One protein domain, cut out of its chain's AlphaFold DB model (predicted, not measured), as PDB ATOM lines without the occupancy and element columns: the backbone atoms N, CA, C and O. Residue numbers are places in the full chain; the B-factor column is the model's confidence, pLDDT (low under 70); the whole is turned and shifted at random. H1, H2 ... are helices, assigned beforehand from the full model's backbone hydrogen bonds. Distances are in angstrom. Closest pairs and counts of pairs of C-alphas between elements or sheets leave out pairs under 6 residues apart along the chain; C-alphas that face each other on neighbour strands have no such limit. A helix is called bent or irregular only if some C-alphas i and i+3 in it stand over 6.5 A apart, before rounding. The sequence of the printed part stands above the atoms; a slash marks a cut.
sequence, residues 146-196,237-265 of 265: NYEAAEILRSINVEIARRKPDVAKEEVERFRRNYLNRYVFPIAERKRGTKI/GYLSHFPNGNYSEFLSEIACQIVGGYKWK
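AT A GLANCE: This is residues 146 to 196 and 237 to 265 of the 265 residues of an uncharacterized protein of Halomonas cupida (UniProt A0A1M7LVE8). Two helices, H1 and H2, run side by side in opposite ways but only loosely paired, and a third, H3, crosses H1 at a steep tilt, well away from H2. H1 stands at the corner of a wide triangle made by the three helix centres, and the last residues, 261 to 265, run from H3 towards the turn that joins H1 to H2. The printed part has 80 residues, with three named helices in the order H1, H2, H3 and no named strand; the class is all helix. The whole is only just compact, close to loose, with a radius of gyration of the C-alphas of 13.6 A, and its C-alphas span 42 by 29 by 17 A.

HOW THE PARTS SIT: H1, residues 147 to 163, is joined by a tight link of 5 residues to H2, residues 169 to 188. H1 and H2 are close but not clearly touching, with 2 pairs of C-alphas within 8 A. Their closest C-alphas, those of Ala 149 and Val 184, are 6.5 A apart. They run opposite ways at a shallow tilt of 24 degrees, centre to centre 11.7 A. H3, residues 246 to 260, touches H1 with 16 pairs of C-alphas within 8 A, the closest being those of Ile 156 and Ala 255 at 4.7 A. H1 and H3 run the same way at a steep tilt of 56 degrees, centre to centre 8.6 A. H2 and H3 are apart. In H1 and H3 every O i to N i+4 pair is within hydrogen-bond range, while in H2 13 of 16 pairs are.

IN THESE COORDINATES: H1 begins with C-alpha 147 at (-74.127, -56.647, 68.616) and measures 24.3 A from first to last C-alpha. H2, the longest helix with 20 residues, begins with C-alpha 169 at (-69.829, -77.403, 54.503) and measures 26.3 A. It has a kink of 32 degrees near residue 181 and is irregular, but only just: C-alphas 182 and 185 are 7.0 A apart. H3 has 15 residues, measures 20.6 A and ends with C-alpha 260 at (-83.815, -77.652, 64.447).

THE WHOLE: The two C-alphas farthest apart are those of Gly 237 and Lys 265, at 43.0 A. Residues 197 to 236 are not printed, and C-alphas 196 and 237 are 9.7 A apart across this cut. The link from H2 to H3 is the link across the cut, with 57 residues between them in the chain, 40 of them not printed. Lys 265 is the chain's last residue. The mean pLDDT of the printed part is 82.3, and the model's confidence is low, under 70, at residues 188 to 192 and 237 to 246.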
ATOM      1  N   ASN A 146     -75.091 -55.137  64.066       86.06
ATOM      2  CA  ASN A 146     -75.100 -54.712  65.460       86.06
ATOM      3  C   ASN A 146     -74.788 -55.911  66.376       86.06
ATOM      4  O   ASN A 146     -74.747 -57.062  65.931       86.06
ATOM      5  N   TYR A 147     -74.528 -55.633  67.649       86.62
ATOM      6  CA  TYR A 147     -74.127 -56.647  68.616       86.62
ATOM      7  C   TYR A 147     -75.199 -57.722  68.820       86.62
ATOM      8  O   TYR A 147     -74.881 -58.907  68.823       86.62
ATOM      9  N   GLU A 148     -76.470 -57.334  68.899       85.56
ATOM     10  CA  GLU A 148     -77.581 -58.267  69.097       85.56
ATOM     11  C   GLU A 148     -77.687 -59.271  67.943       85.56
ATOM     12  O   GLU A 148     -77.815 -60.474  68.158       85.56
ATOM     13  N   ALA A 149     -77.582 -58.791  66.702       86.75
ATOM     14  CA  ALA A 149     -77.585 -59.650  65.527       86.75
ATOM     15  C   ALA A 149     -76.367 -60.581  65.484       86.75
ATOM     16  O   ALA A 149     -76.495 -61.736  65.072       86.75
ATOM     17  N   ALA A 150     -75.198 -60.091  65.905       89.75
ATOM     18  CA  ALA A 150     -73.995 -60.908  65.997       89.75
ATOM     19  C   ALA A 150     -74.153 -62.024  67.045       89.75
ATOM     20  O   ALA A 150     -73.841 -63.171  66.745       89.75
ATOM     21  N   GLU A 151     -74.716 -61.738  68.221       89.81
ATOM     22  CA  GLU A 151     -74.944 -62.742  69.271       89.81
ATOM     23  C   GLU A 151     -76.000 -63.791  68.887       89.81
ATOM     24  O   GLU A 151     -75.827 -64.977  69.184       89.81
ATOM     25  N   ILE A 152     -77.059 -63.403  68.167       89.19
ATOM     26  CA  ILE A 152     -78.018 -64.379  67.628       89.19
ATOM     27  C   ILE A 152     -77.321 -65.295  66.613       89.19
ATOM     28  O   ILE A 152     -77.457 -66.517  66.690       89.19
ATOM     29  N   LEU A 153     -76.543 -64.730  65.680       91.69
ATOM     30  CA  LEU A 153     -75.805 -65.527  64.698       91.69
ATOM     31  C   LEU A 153     -74.775 -66.445  65.366       91.69
ATOM     32  O   LEU A 153     -74.657 -67.609  64.988       91.69
ATOM     33  N   ARG A 154     -74.074 -65.958  66.391       93.81
ATOM     34  CA  ARG A 154     -73.154 -66.766  67.192       93.81
ATOM     35  C   ARG A 154     -73.875 -67.940  67.851       93.81
ATOM     36  O   ARG A 154     -73.393 -69.065  67.772       93.81
ATOM     37  N   SER A 155     -75.047 -67.705  68.440       92.56
ATOM     38  CA  SER A 155     -75.857 -68.758  69.071       92.56
ATOM     39  C   SER A 155     -76.308 -69.813  68.054       92.56
ATOM     40  O   SER A 155     -76.255 -71.010  68.329       92.56
ATOM     41  N   ILE A 156     -76.667 -69.387  66.839       93.31
ATOM     42  CA  ILE A 156     -76.953 -70.286  65.712       93.31
ATOM     43  C   ILE A 156     -75.719 -71.115  65.337       93.31
ATOM     44  O   ILE A 156     -75.842 -72.322  65.138       93.31
ATOM     45  N   ASN A 157     -74.534 -70.502  65.254       95.44
ATOM     46  CA  ASN A 157     -73.294 -71.216  64.941       95.44
ATOM     47  C   ASN A 157     -72.971 -72.282  65.997       95.44
ATOM     48  O   ASN A 157     -72.687 -73.422  65.628       95.44
ATOM     49  N   VAL A 158     -73.093 -71.943  67.286       95.31
ATOM     50  CA  VAL A 158     -72.935 -72.892  68.406       95.31
ATOM     51  C   VAL A 158     -73.902 -74.065  68.257       95.31
ATOM     52  O   VAL A 158     -73.512 -75.222  68.396       95.31
ATOM     53  N   GLU A 159     -75.166 -73.796  67.931       95.06
ATOM     54  CA  GLU A 159     -76.172 -74.844  67.782       95.06
ATOM     55  C   GLU A 159     -75.913 -75.750  66.565       95.06
ATOM     56  O   GLU A 159     -76.090 -76.967  66.654       95.06
ATOM     57  N   ILE A 160     -75.440 -75.197  65.443       94.38
ATOM     58  CA  ILE A 160     -74.990 -75.986  64.284       94.38
ATOM     59  C   ILE A 160     -73.826 -76.896  64.685       94.38
ATOM     60  O   ILE A 160     -73.862 -78.096  64.405       94.38
ATOM     61  N   ALA A 161     -72.815 -76.347  65.361       94.50
ATOM     62  CA  ALA A 161     -71.640 -77.090  65.808       94.50
ATOM     63  C   ALA A 161     -71.992 -78.179  66.831       94.50
ATOM     64  O   ALA A 161     -71.404 -79.262  66.818       94.50
ATOM     65  N   ARG A 162     -72.996 -77.927  67.680       94.38
ATOM     66  CA  ARG A 162     -73.536 -78.902  68.629       94.38
ATOM     67  C   ARG A 162     -74.272 -80.038  67.924       94.38
ATOM     68  O   ARG A 162     -74.073 -81.198  68.282       94.38
ATOM     69  N   ARG A 163     -75.128 -79.724  66.945       92.25
ATOM     70  CA  ARG A 163     -75.930 -80.726  66.222       92.25
ATOM     71  C   ARG A 163     -75.130 -81.538  65.215       92.25
ATOM     72  O   ARG A 163     -75.514 -82.674  64.968       92.25
ATOM     73  N   LYS A 164     -74.064 -80.963  64.647       91.75
ATOM     74  CA  LYS A 164     -73.214 -81.585  63.618       91.75
ATOM     75  C   LYS A 164     -74.053 -82.231  62.506       91.75
ATOM     76  O   LYS A 164     -74.027 -83.452  62.364       91.75
ATOM     77  N   PRO A 165     -74.852 -81.438  61.767       89.88
ATOM     78  CA  PRO A 165     -75.670 -81.984  60.693       89.88
ATOM     79  C   PRO A 165     -74.778 -82.699  59.671       89.88
ATOM     80  O   PRO A 165     -73.713 -82.192  59.316       89.88
ATOM     81  N   ASP A 166     -75.219 -83.867  59.211       93.38
ATOM     82  CA  ASP A 166     -74.502 -84.685  58.230       93.38
ATOM     83  C   ASP A 166     -74.711 -84.128  56.815       93.38
ATOM     84  O   ASP A 166     -75.501 -84.640  56.025       93.38
ATOM     85  N   VAL A 167     -74.074 -82.987  56.542       92.38
ATOM     86  CA  VAL A 167     -74.135 -82.274  55.261       92.38
ATOM     87  C   VAL A 167     -72.792 -81.655  54.903       92.38
ATOM     88  O   VAL A 167     -71.935 -81.415  55.756       92.38
ATOM     89  N   ALA A 168     -72.632 -81.336  53.621       93.44
ATOM     90  CA  ALA A 168     -71.468 -80.617  53.126       93.44
ATOM     91  C   ALA A 168     -71.343 -79.221  53.769       93.44
ATOM     92  O   ALA A 168     -72.338 -78.564  54.094       93.44
ATOM     93  N   LYS A 169     -70.110 -78.721  53.908       90.62
ATOM     94  CA  LYS A 169     -69.829 -77.403  54.503       90.62
ATOM     95  C   LYS A 169     -70.543 -76.277  53.749       90.62
ATOM     96  O   LYS A 169     -71.038 -75.329  54.356       90.62
ATOM     97  N   GLU A 170     -70.646 -76.405  52.433       93.12
ATOM     98  CA  GLU A 170     -71.308 -75.464  51.533       93.12
ATOM     99  C   GLU A 170     -72.800 -75.316  51.858       93.12
ATOM    100  O   GLU A 170     -73.356 -74.223  51.710       93.12
ATOM    101  N   GLU A 171     -73.446 -76.384  52.340       93.12
ATOM    102  CA  GLU A 171     -74.833 -76.354  52.808       93.12
ATOM    103  C   GLU A 171     -74.970 -75.450  54.033       93.12
ATOM    104  O   GLU A 171     -75.844 -74.582  54.089       93.12
ATOM    105  N   VAL A 172     -74.053 -75.602  54.987       92.81
ATOM    106  CA  VAL A 172     -74.017 -74.802  56.213       92.81
ATOM    107  C   VAL A 172     -73.735 -73.332  55.898       92.81
ATOM    108  O   VAL A 172     -74.418 -72.445  56.418       92.81
ATOM    109  N   GLU A 173     -72.800 -73.047  54.987       91.56
ATOM    110  CA  GLU A 173     -72.548 -71.674  54.533       91.56
ATOM    111  C   GLU A 173     -73.752 -71.071  53.810       91.56
ATOM    112  O   GLU A 173     -74.072 -69.890  53.974       91.56
ATOM    113  N   ARG A 174     -74.463 -71.872  53.011       91.38
ATOM    114  CA  ARG A 174     -75.686 -71.425  52.346       91.38
ATOM    115  C   ARG A 174     -76.785 -71.114  53.357       91.38
ATOM    116  O   ARG A 174     -77.451 -70.089  53.210       91.38
ATOM    117  N   PHE A 175     -76.948 -71.940  54.387       91.88
ATOM    118  CA  PHE A 175     -77.860 -71.669  55.493       91.88
ATOM    119  C   PHE A 175     -77.525 -70.338  56.185       91.88
ATOM    120  O   PHE A 175     -78.397 -69.468  56.266       91.88
ATOM    121  N   ARG A 176     -76.262 -70.125  56.589       90.69
ATOM    122  CA  ARG A 176     -75.797 -68.872  57.220       90.69
ATOM    123  C   ARG A 176     -76.089 -67.649  56.355       90.69
ATOM    124  O   ARG A 176     -76.684 -66.676  56.819       90.69
ATOM    125  N   ARG A 177     -75.715 -67.712  55.075       88.19
ATOM    126  CA  ARG A 177     -75.932 -66.631  54.104       88.19
ATOM    127  C   ARG A 177     -77.415 -66.308  53.936       88.19
ATOM    128  O   ARG A 177     -77.795 -65.139  53.938       88.19
ATOM    129  N   ASN A 178     -78.259 -67.334  53.821       88.56
ATOM    130  CA  ASN A 178     -79.707 -67.164  53.710       88.56
ATOM    131  C   ASN A 178     -80.302 -66.545  54.974       88.56
ATOM    132  O   ASN A 178     -81.153 -65.661  54.871       88.56
ATOM    133  N   TYR A 179     -79.842 -66.973  56.150       86.69
ATOM    134  CA  TYR A 179     -80.268 -66.404  57.420       86.69
ATOM    135  C   TYR A 179     -79.935 -64.905  57.506       86.69
ATOM    136  O   TYR A 179     -80.827 -64.082  57.731       86.69
ATOM    137  N   LEU A 180     -78.676 -64.543  57.232       84.50
ATOM    138  CA  LEU A 180     -78.206 -63.156  57.218       84.50
ATOM    139  C   LEU A 180     -79.019 -62.278  56.256       84.50
ATOM    140  O   LEU A 180     -79.566 -61.251  56.662       84.50
ATOM    141  N   ASN A 181     -79.158 -62.716  55.003       83.81
ATOM    142  CA  ASN A 181     -79.831 -61.946  53.958       83.81
ATOM    143  C   ASN A 181     -81.335 -61.790  54.192       83.81
ATOM    144  O   ASN A 181     -81.910 -60.766  53.835       83.81
ATOM    145  N   ARG A 182     -81.993 -62.807  54.760       83.50
ATOM    146  CA  ARG A 182     -83.452 -62.814  54.901       83.50
ATOM    147  C   ARG A 182     -83.933 -62.183  56.201       83.50
ATOM    148  O   ARG A 182     -85.001 -61.575  56.202       83.50
ATOM    149  N   TYR A 183     -83.181 -62.339  57.288       80.94
ATOM    150  CA  TYR A 183     -83.647 -61.953  58.621       80.94
ATOM    151  C   TYR A 183     -82.817 -60.841  59.247       80.94
ATOM    152  O   TYR A 183     -83.376 -59.997  59.935       80.94
ATOM    153  N   VAL A 184     -81.507 -60.805  59.004       80.19
ATOM    154  CA  VAL A 184     -80.618 -59.894  59.731       80.19
ATOM    155  C   VAL A 184     -80.459 -58.563  59.009       80.19
ATOM    156  O   VAL A 184     -80.813 -57.524  59.564       80.19
ATOM    157  N   PHE A 185     -79.982 -58.570  57.762       79.38
ATOM    158  CA  PHE A 185     -79.723 -57.332  57.018       79.38
ATOM    159  C   PHE A 185     -80.968 -56.447  56.829       79.38
ATOM    160  O   PHE A 185     -80.867 -55.251  57.103       79.38
ATOM    161  N   PRO A 186     -82.171 -56.985  56.525       76.88
ATOM    162  CA  PRO A 186     -83.377 -56.159  56.420       76.88
ATOM    163  C   PRO A 186     -83.769 -55.447  57.724       76.88
ATOM    164  O   PRO A 186     -84.460 -54.428  57.692       76.88
ATOM    165  N   ILE A 187     -83.373 -55.992  58.880       72.06
ATOM    166  CA  ILE A 187     -83.624 -55.388  60.195       72.06
ATOM    167  C   ILE A 187     -82.516 -54.396  60.543       72.06
ATOM    168  O   ILE A 187     -82.822 -53.303  61.022       72.06
ATOM    169  N   ALA A 188     -81.254 -54.752  60.290       68.19
ATOM    170  CA  ALA A 188     -80.093 -53.907  60.559       68.19
ATOM    171  C   ALA A 188     -80.162 -52.565  59.807       68.19
ATOM    172  O   ALA A 188     -79.815 -51.533  60.371       68.19
ATOM    173  N   GLU A 189     -80.699 -52.557  58.583       64.44
ATOM    174  CA  GLU A 189     -80.948 -51.327  57.816       64.44
ATOM    175  C   GLU A 189     -82.021 -50.419  58.449       64.44
ATOM    176  O   GLU A 189     -82.013 -49.205  58.248       64.44
ATOM    177  N   ARG A 190     -82.965 -50.990  59.209       61.84
ATOM    178  CA  ARG A 190     -84.159 -50.286  59.714       61.84
ATOM    179  C   ARG A 190     -84.082 -49.908  61.190       61.84
ATOM    180  O   ARG A 190     -84.780 -48.989  61.613       61.84
ATOM    181  N   LYS A 191     -83.286 -50.619  61.992       61.81
ATOM    182  CA  LYS A 191     -83.175 -50.418  63.444       61.81
ATOM    183  C   LYS A 191     -81.726 -50.168  63.850       61.81
ATOM    184  O   LYS A 191     -80.858 -51.006  63.624       61.81
ATOM    185  N   ARG A 192     -81.483 -49.048  64.542       65.56
ATOM    186  CA  ARG A 192     -80.205 -48.799  65.225       65.56
ATOM    187  C   ARG A 192     -80.106 -49.738  66.433       65.56
ATOM    188  O   ARG A 192     -80.794 -49.519  67.424       65.56
ATOM    189  N   GLY A 193     -79.310 -50.797  66.309       74.94
ATOM    190  CA  GLY A 193     -78.926 -51.665  67.430       74.94
ATOM    191  C   GLY A 193     -77.623 -51.210  68.085       74.94
ATOM    192  O   GLY A 193     -77.075 -50.158  67.735       74.94
ATOM    193  N   THR A 194     -77.102 -52.007  69.011       85.06
ATOM    194  CA  THR A 194     -75.875 -51.675  69.742       85.06
ATOM    195  C   THR A 194     -74.658 -51.793  68.818       85.06
ATOM    196  O   THR A 194     -74.438 -52.832  68.194       85.06
ATOM    197  N   LYS A 195     -73.843 -50.731  68.698       84.19
ATOM    198  CA  LYS A 195     -72.574 -50.790  67.943       84.19
ATOM    199  C   LYS A 195     -71.636 -51.755  68.667       84.19
ATOM    200  O   LYS A 195     -71.397 -51.589  69.860       84.19
ATOM    201  N   ILE A 196     -71.083 -52.726  67.945       87.12
ATOM    202  CA  ILE A 196     -70.047 -53.609  68.488       87.12
ATOM    203  C   ILE A 196     -68.799 -52.758  68.748       87.12
ATOM    204  O   ILE A 196     -68.335 -52.039  67.861       87.12
ATOM    205  N   GLY A 237     -67.888 -45.942  73.995       57.66
ATOM    206  CA  GLY A 237     -69.108 -46.288  74.706       57.66
ATOM    207  C   GLY A 237     -68.901 -47.704  75.219       57.66
ATOM    208  O   GLY A 237     -68.230 -48.494  74.556       57.66
ATOM    209  N   TYR A 238     -69.420 -47.993  76.402       56.44
ATOM    210  CA  TYR A 238     -69.251 -49.283  77.053       56.44
ATOM    211  C   TYR A 238     -70.077 -50.318  76.289       56.44
ATOM    212  O   TYR A 238     -71.299 -50.185  76.205       56.44
ATOM    213  N   LEU A 239     -69.431 -51.347  75.738       62.47
ATOM    214  CA  LEU A 239     -70.142 -52.600  75.523       62.47
ATOM    215  C   LEU A 239     -70.148 -53.294  76.884       62.47
ATOM    216  O   LEU A 239     -69.234 -54.051  77.207       62.47
ATOM    217  N   SER A 240     -71.128 -52.952  77.724       59.66
ATOM    218  CA  SER A 240     -71.378 -53.733  78.931       59.66
ATOM    219  C   SER A 240     -71.640 -55.160  78.479       59.66
ATOM    220  O   SER A 240     -72.468 -55.356  77.583       59.66
ATOM    221  N   HIS A 241     -70.938 -56.128  79.071       58.12
ATOM    222  CA  HIS A 241     -71.259 -57.539  78.899       58.12
ATOM    223  C   HIS A 241     -72.782 -57.692  78.963       58.12
ATOM    224  O   HIS A 241     -73.408 -57.245  79.929       58.12
ATOM    225  N   PHE A 242     -73.387 -58.210  77.890       52.56
ATOM    226  CA  PHE A 242     -74.828 -58.434  77.874       52.56
ATOM    227  C   PHE A 242     -75.192 -59.305  79.085       52.56
ATOM    228  O   PHE A 242     -74.397 -60.167  79.466       52.56
ATOM    229  N   PRO A 243     -76.339 -59.060  79.738       47.91
ATOM    230  CA  PRO A 243     -76.599 -59.630  81.047       47.91
ATOM    231  C   PRO A 243     -76.573 -61.161  80.983       47.91
ATOM    232  O   PRO A 243     -77.336 -61.783  80.242       47.91
ATOM    233  N   ASN A 244     -75.682 -61.751  81.779       56.59
ATOM    234  CA  ASN A 244     -75.623 -63.188  82.026       56.59
ATOM    235  C   ASN A 244     -76.956 -63.684  82.626       56.59
ATOM    236  O   ASN A 244     -77.598 -62.969  83.397       56.59
ATOM    237  N   GLY A 245     -77.356 -64.918  82.291       62.31
ATOM    238  CA  GLY A 245     -78.594 -65.562  82.762       62.31
ATOM    239  C   GLY A 245     -79.639 -65.758  81.654       62.31
ATOM    240  O   GLY A 245     -79.293 -66.201  80.559       62.31
ATOM    241  N   ASN A 246     -80.903 -65.399  81.933       61.03
ATOM    242  CA  ASN A 246     -82.101 -65.645  81.102       61.03
ATOM    243  C   ASN A 246     -81.964 -65.279  79.612       61.03
ATOM    244  O   ASN A 246     -82.635 -65.862  78.764       61.03
ATOM    245  N   TYR A 247     -81.116 -64.308  79.270       70.25
ATOM    246  CA  TYR A 247     -80.899 -63.907  77.879       70.25
ATOM    247  C   TYR A 247     -80.114 -64.960  77.079       70.25
ATOM    248  O   TYR A 247     -80.427 -65.211  75.919       70.25
ATOM    249  N   SER A 248     -79.134 -65.614  77.708       74.06
ATOM    250  CA  SER A 248     -78.370 -66.708  77.096       74.06
ATOM    251  C   SER A 248     -79.260 -67.924  76.833       74.06
ATOM    252  O   SER A 248     -79.226 -68.498  75.745       74.06
ATOM    253  N   GLU A 249     -80.124 -68.269  77.792       82.12
ATOM    254  CA  GLU A 249     -81.124 -69.331  77.621       82.12
ATOM    255  C   GLU A 249     -82.087 -69.005  76.476       82.12
ATOM    256  O   GLU A 249     -82.276 -69.824  75.580       82.12
ATOM    257  N   PHE A 250     -82.607 -67.777  76.430       84.81
ATOM    258  CA  PHE A 250     -83.491 -67.334  75.354       84.81
ATOM    259  C   PHE A 250     -82.831 -67.392  73.965       84.81
ATOM    260  O   PHE A 250     -83.431 -67.878  73.005       84.81
ATOM    261  N   LEU A 251     -81.584 -66.927  73.836       85.19
ATOM    262  CA  LEU A 251     -80.840 -67.019  72.576       85.19
ATOM    263  C   LEU A 251     -80.577 -68.472  72.166       85.19
ATOM    264  O   LEU A 251     -80.678 -68.805  70.983       85.19
ATOM    265  N   SER A 252     -80.280 -69.337  73.136       84.69
ATOM    266  CA  SER A 252     -80.112 -70.775  72.922       84.69
ATOM    267  C   SER A 252     -81.405 -71.426  72.421       84.69
ATOM    268  O   SER A 252     -81.384 -72.174  71.442       84.69
ATOM    269  N   GLU A 253     -82.556 -71.086  73.009       87.50
ATOM    270  CA  GLU A 253     -83.864 -71.559  72.548       87.50
ATOM    271  C   GLU A 253     -84.165 -71.102  71.116       87.50
ATOM    272  O   GLU A 253     -84.554 -71.922  70.278       87.50
ATOM    273  N   ILE A 254     -83.925 -69.824  70.801       87.12
ATOM    274  CA  ILE A 254     -84.066 -69.297  69.437       87.12
ATOM    275  C   ILE A 254     -83.186 -70.086  68.465       87.12
ATOM    276  O   ILE A 254     -83.669 -70.537  67.425       87.12
ATOM    277  N   ALA A 255     -81.906 -70.272  68.792       88.44
ATOM    278  CA  ALA A 255     -80.976 -71.003  67.941       88.44
ATOM    279  C   ALA A 255     -81.442 -72.449  67.719       88.44
ATOM    280  O   ALA A 255     -81.496 -72.912  66.578       88.44
ATOM    281  N   CYS A 256     -81.867 -73.131  68.784       89.25
ATOM    282  CA  CYS A 256     -82.401 -74.489  68.735       89.25
ATOM    283  C   CYS A 256     -83.620 -74.600  67.807       89.25
ATOM    284  O   CYS A 256     -83.691 -75.533  67.002       89.25
ATOM    285  N   GLN A 257     -84.547 -73.638  67.859       89.25
ATOM    286  CA  GLN A 257     -85.720 -73.599  66.978       89.25
ATOM    287  C   GLN A 257     -85.338 -73.346  65.516       89.25
ATOM    288  O   GLN A 257     -85.828 -74.036  64.622       89.25
ATOM    289  N   ILE A 258     -84.441 -72.391  65.255       88.25
ATOM    290  CA  ILE A 258     -84.024 -72.049  63.888       88.25
ATOM    291  C   ILE A 258     -83.282 -73.225  63.245       88.25
ATOM    292  O   ILE A 258     -83.626 -73.645  62.141       88.25
ATOM    293  N   VAL A 259     -82.267 -73.761  63.925       88.75
ATOM    294  CA  VAL A 259     -81.424 -74.837  63.390       88.75
ATOM    295  C   VAL A 259     -82.191 -76.159  63.361       88.75
ATOM    296  O   VAL A 259     -82.082 -76.914  62.398       88.75
ATOM    297  N   GLY A 260     -83.004 -76.438  64.382       83.81
ATOM    298  CA  GLY A 260     -83.815 -77.652  64.447       83.81
ATOM    299  C   GLY A 260     -85.003 -77.676  63.493       83.81
ATOM    300  O   GLY A 260     -85.388 -78.751  63.043       83.81
ATOM    301  N   GLY A 261     -85.555 -76.512  63.151       84.12
ATOM    302  CA  GLY A 261     -86.587 -76.380  62.126       84.12
ATOM    303  C   GLY A 261     -86.042 -76.391  60.695       84.12
ATOM    304  O   GLY A 261     -86.825 -76.488  59.746       84.12
ATOM    305  N   TYR A 262     -84.721 -76.288  60.509       87.12
ATOM    306  CA  TYR A 262     -84.118 -76.267  59.183       87.12
ATOM    307  C   TYR A 262     -84.008 -77.674  58.589       87.12
ATOM    308  O   TYR A 262     -83.441 -78.590  59.181       87.12
ATOM    309  N   LYS A 263     -84.536 -77.836  57.372       87.00
ATOM    310  CA  LYS A 263     -84.396 -79.068  56.591       87.00
ATOM    311  C   LYS A 263     -83.109 -79.006  55.780       87.00
ATOM    312  O   LYS A 263     -83.095 -78.426  54.694       87.00
ATOM    313  N   TRP A 264     -82.064 -79.604  56.336       87.31
ATOM    314  CA  TRP A 264     -80.798 -79.863  55.661       87.31
ATOM    315  C   TRP A 264     -81.031 -80.696  54.392       87.31
ATOM    316  O   TRP A 264     -81.906 -81.567  54.379       87.31
ATOM    317  N   LYS A 265     -80.313 -80.371  53.318       77.75
ATOM    318  CA  LYS A 265     -80.433 -81.009  52.005       77.75
ATOM    319  C   LYS A 265     -79.116 -81.625  51.585       77.75
ATOM    320  O   LYS A 265     -78.076 -81.035  51.947       77.75
TER     321      LYS A 265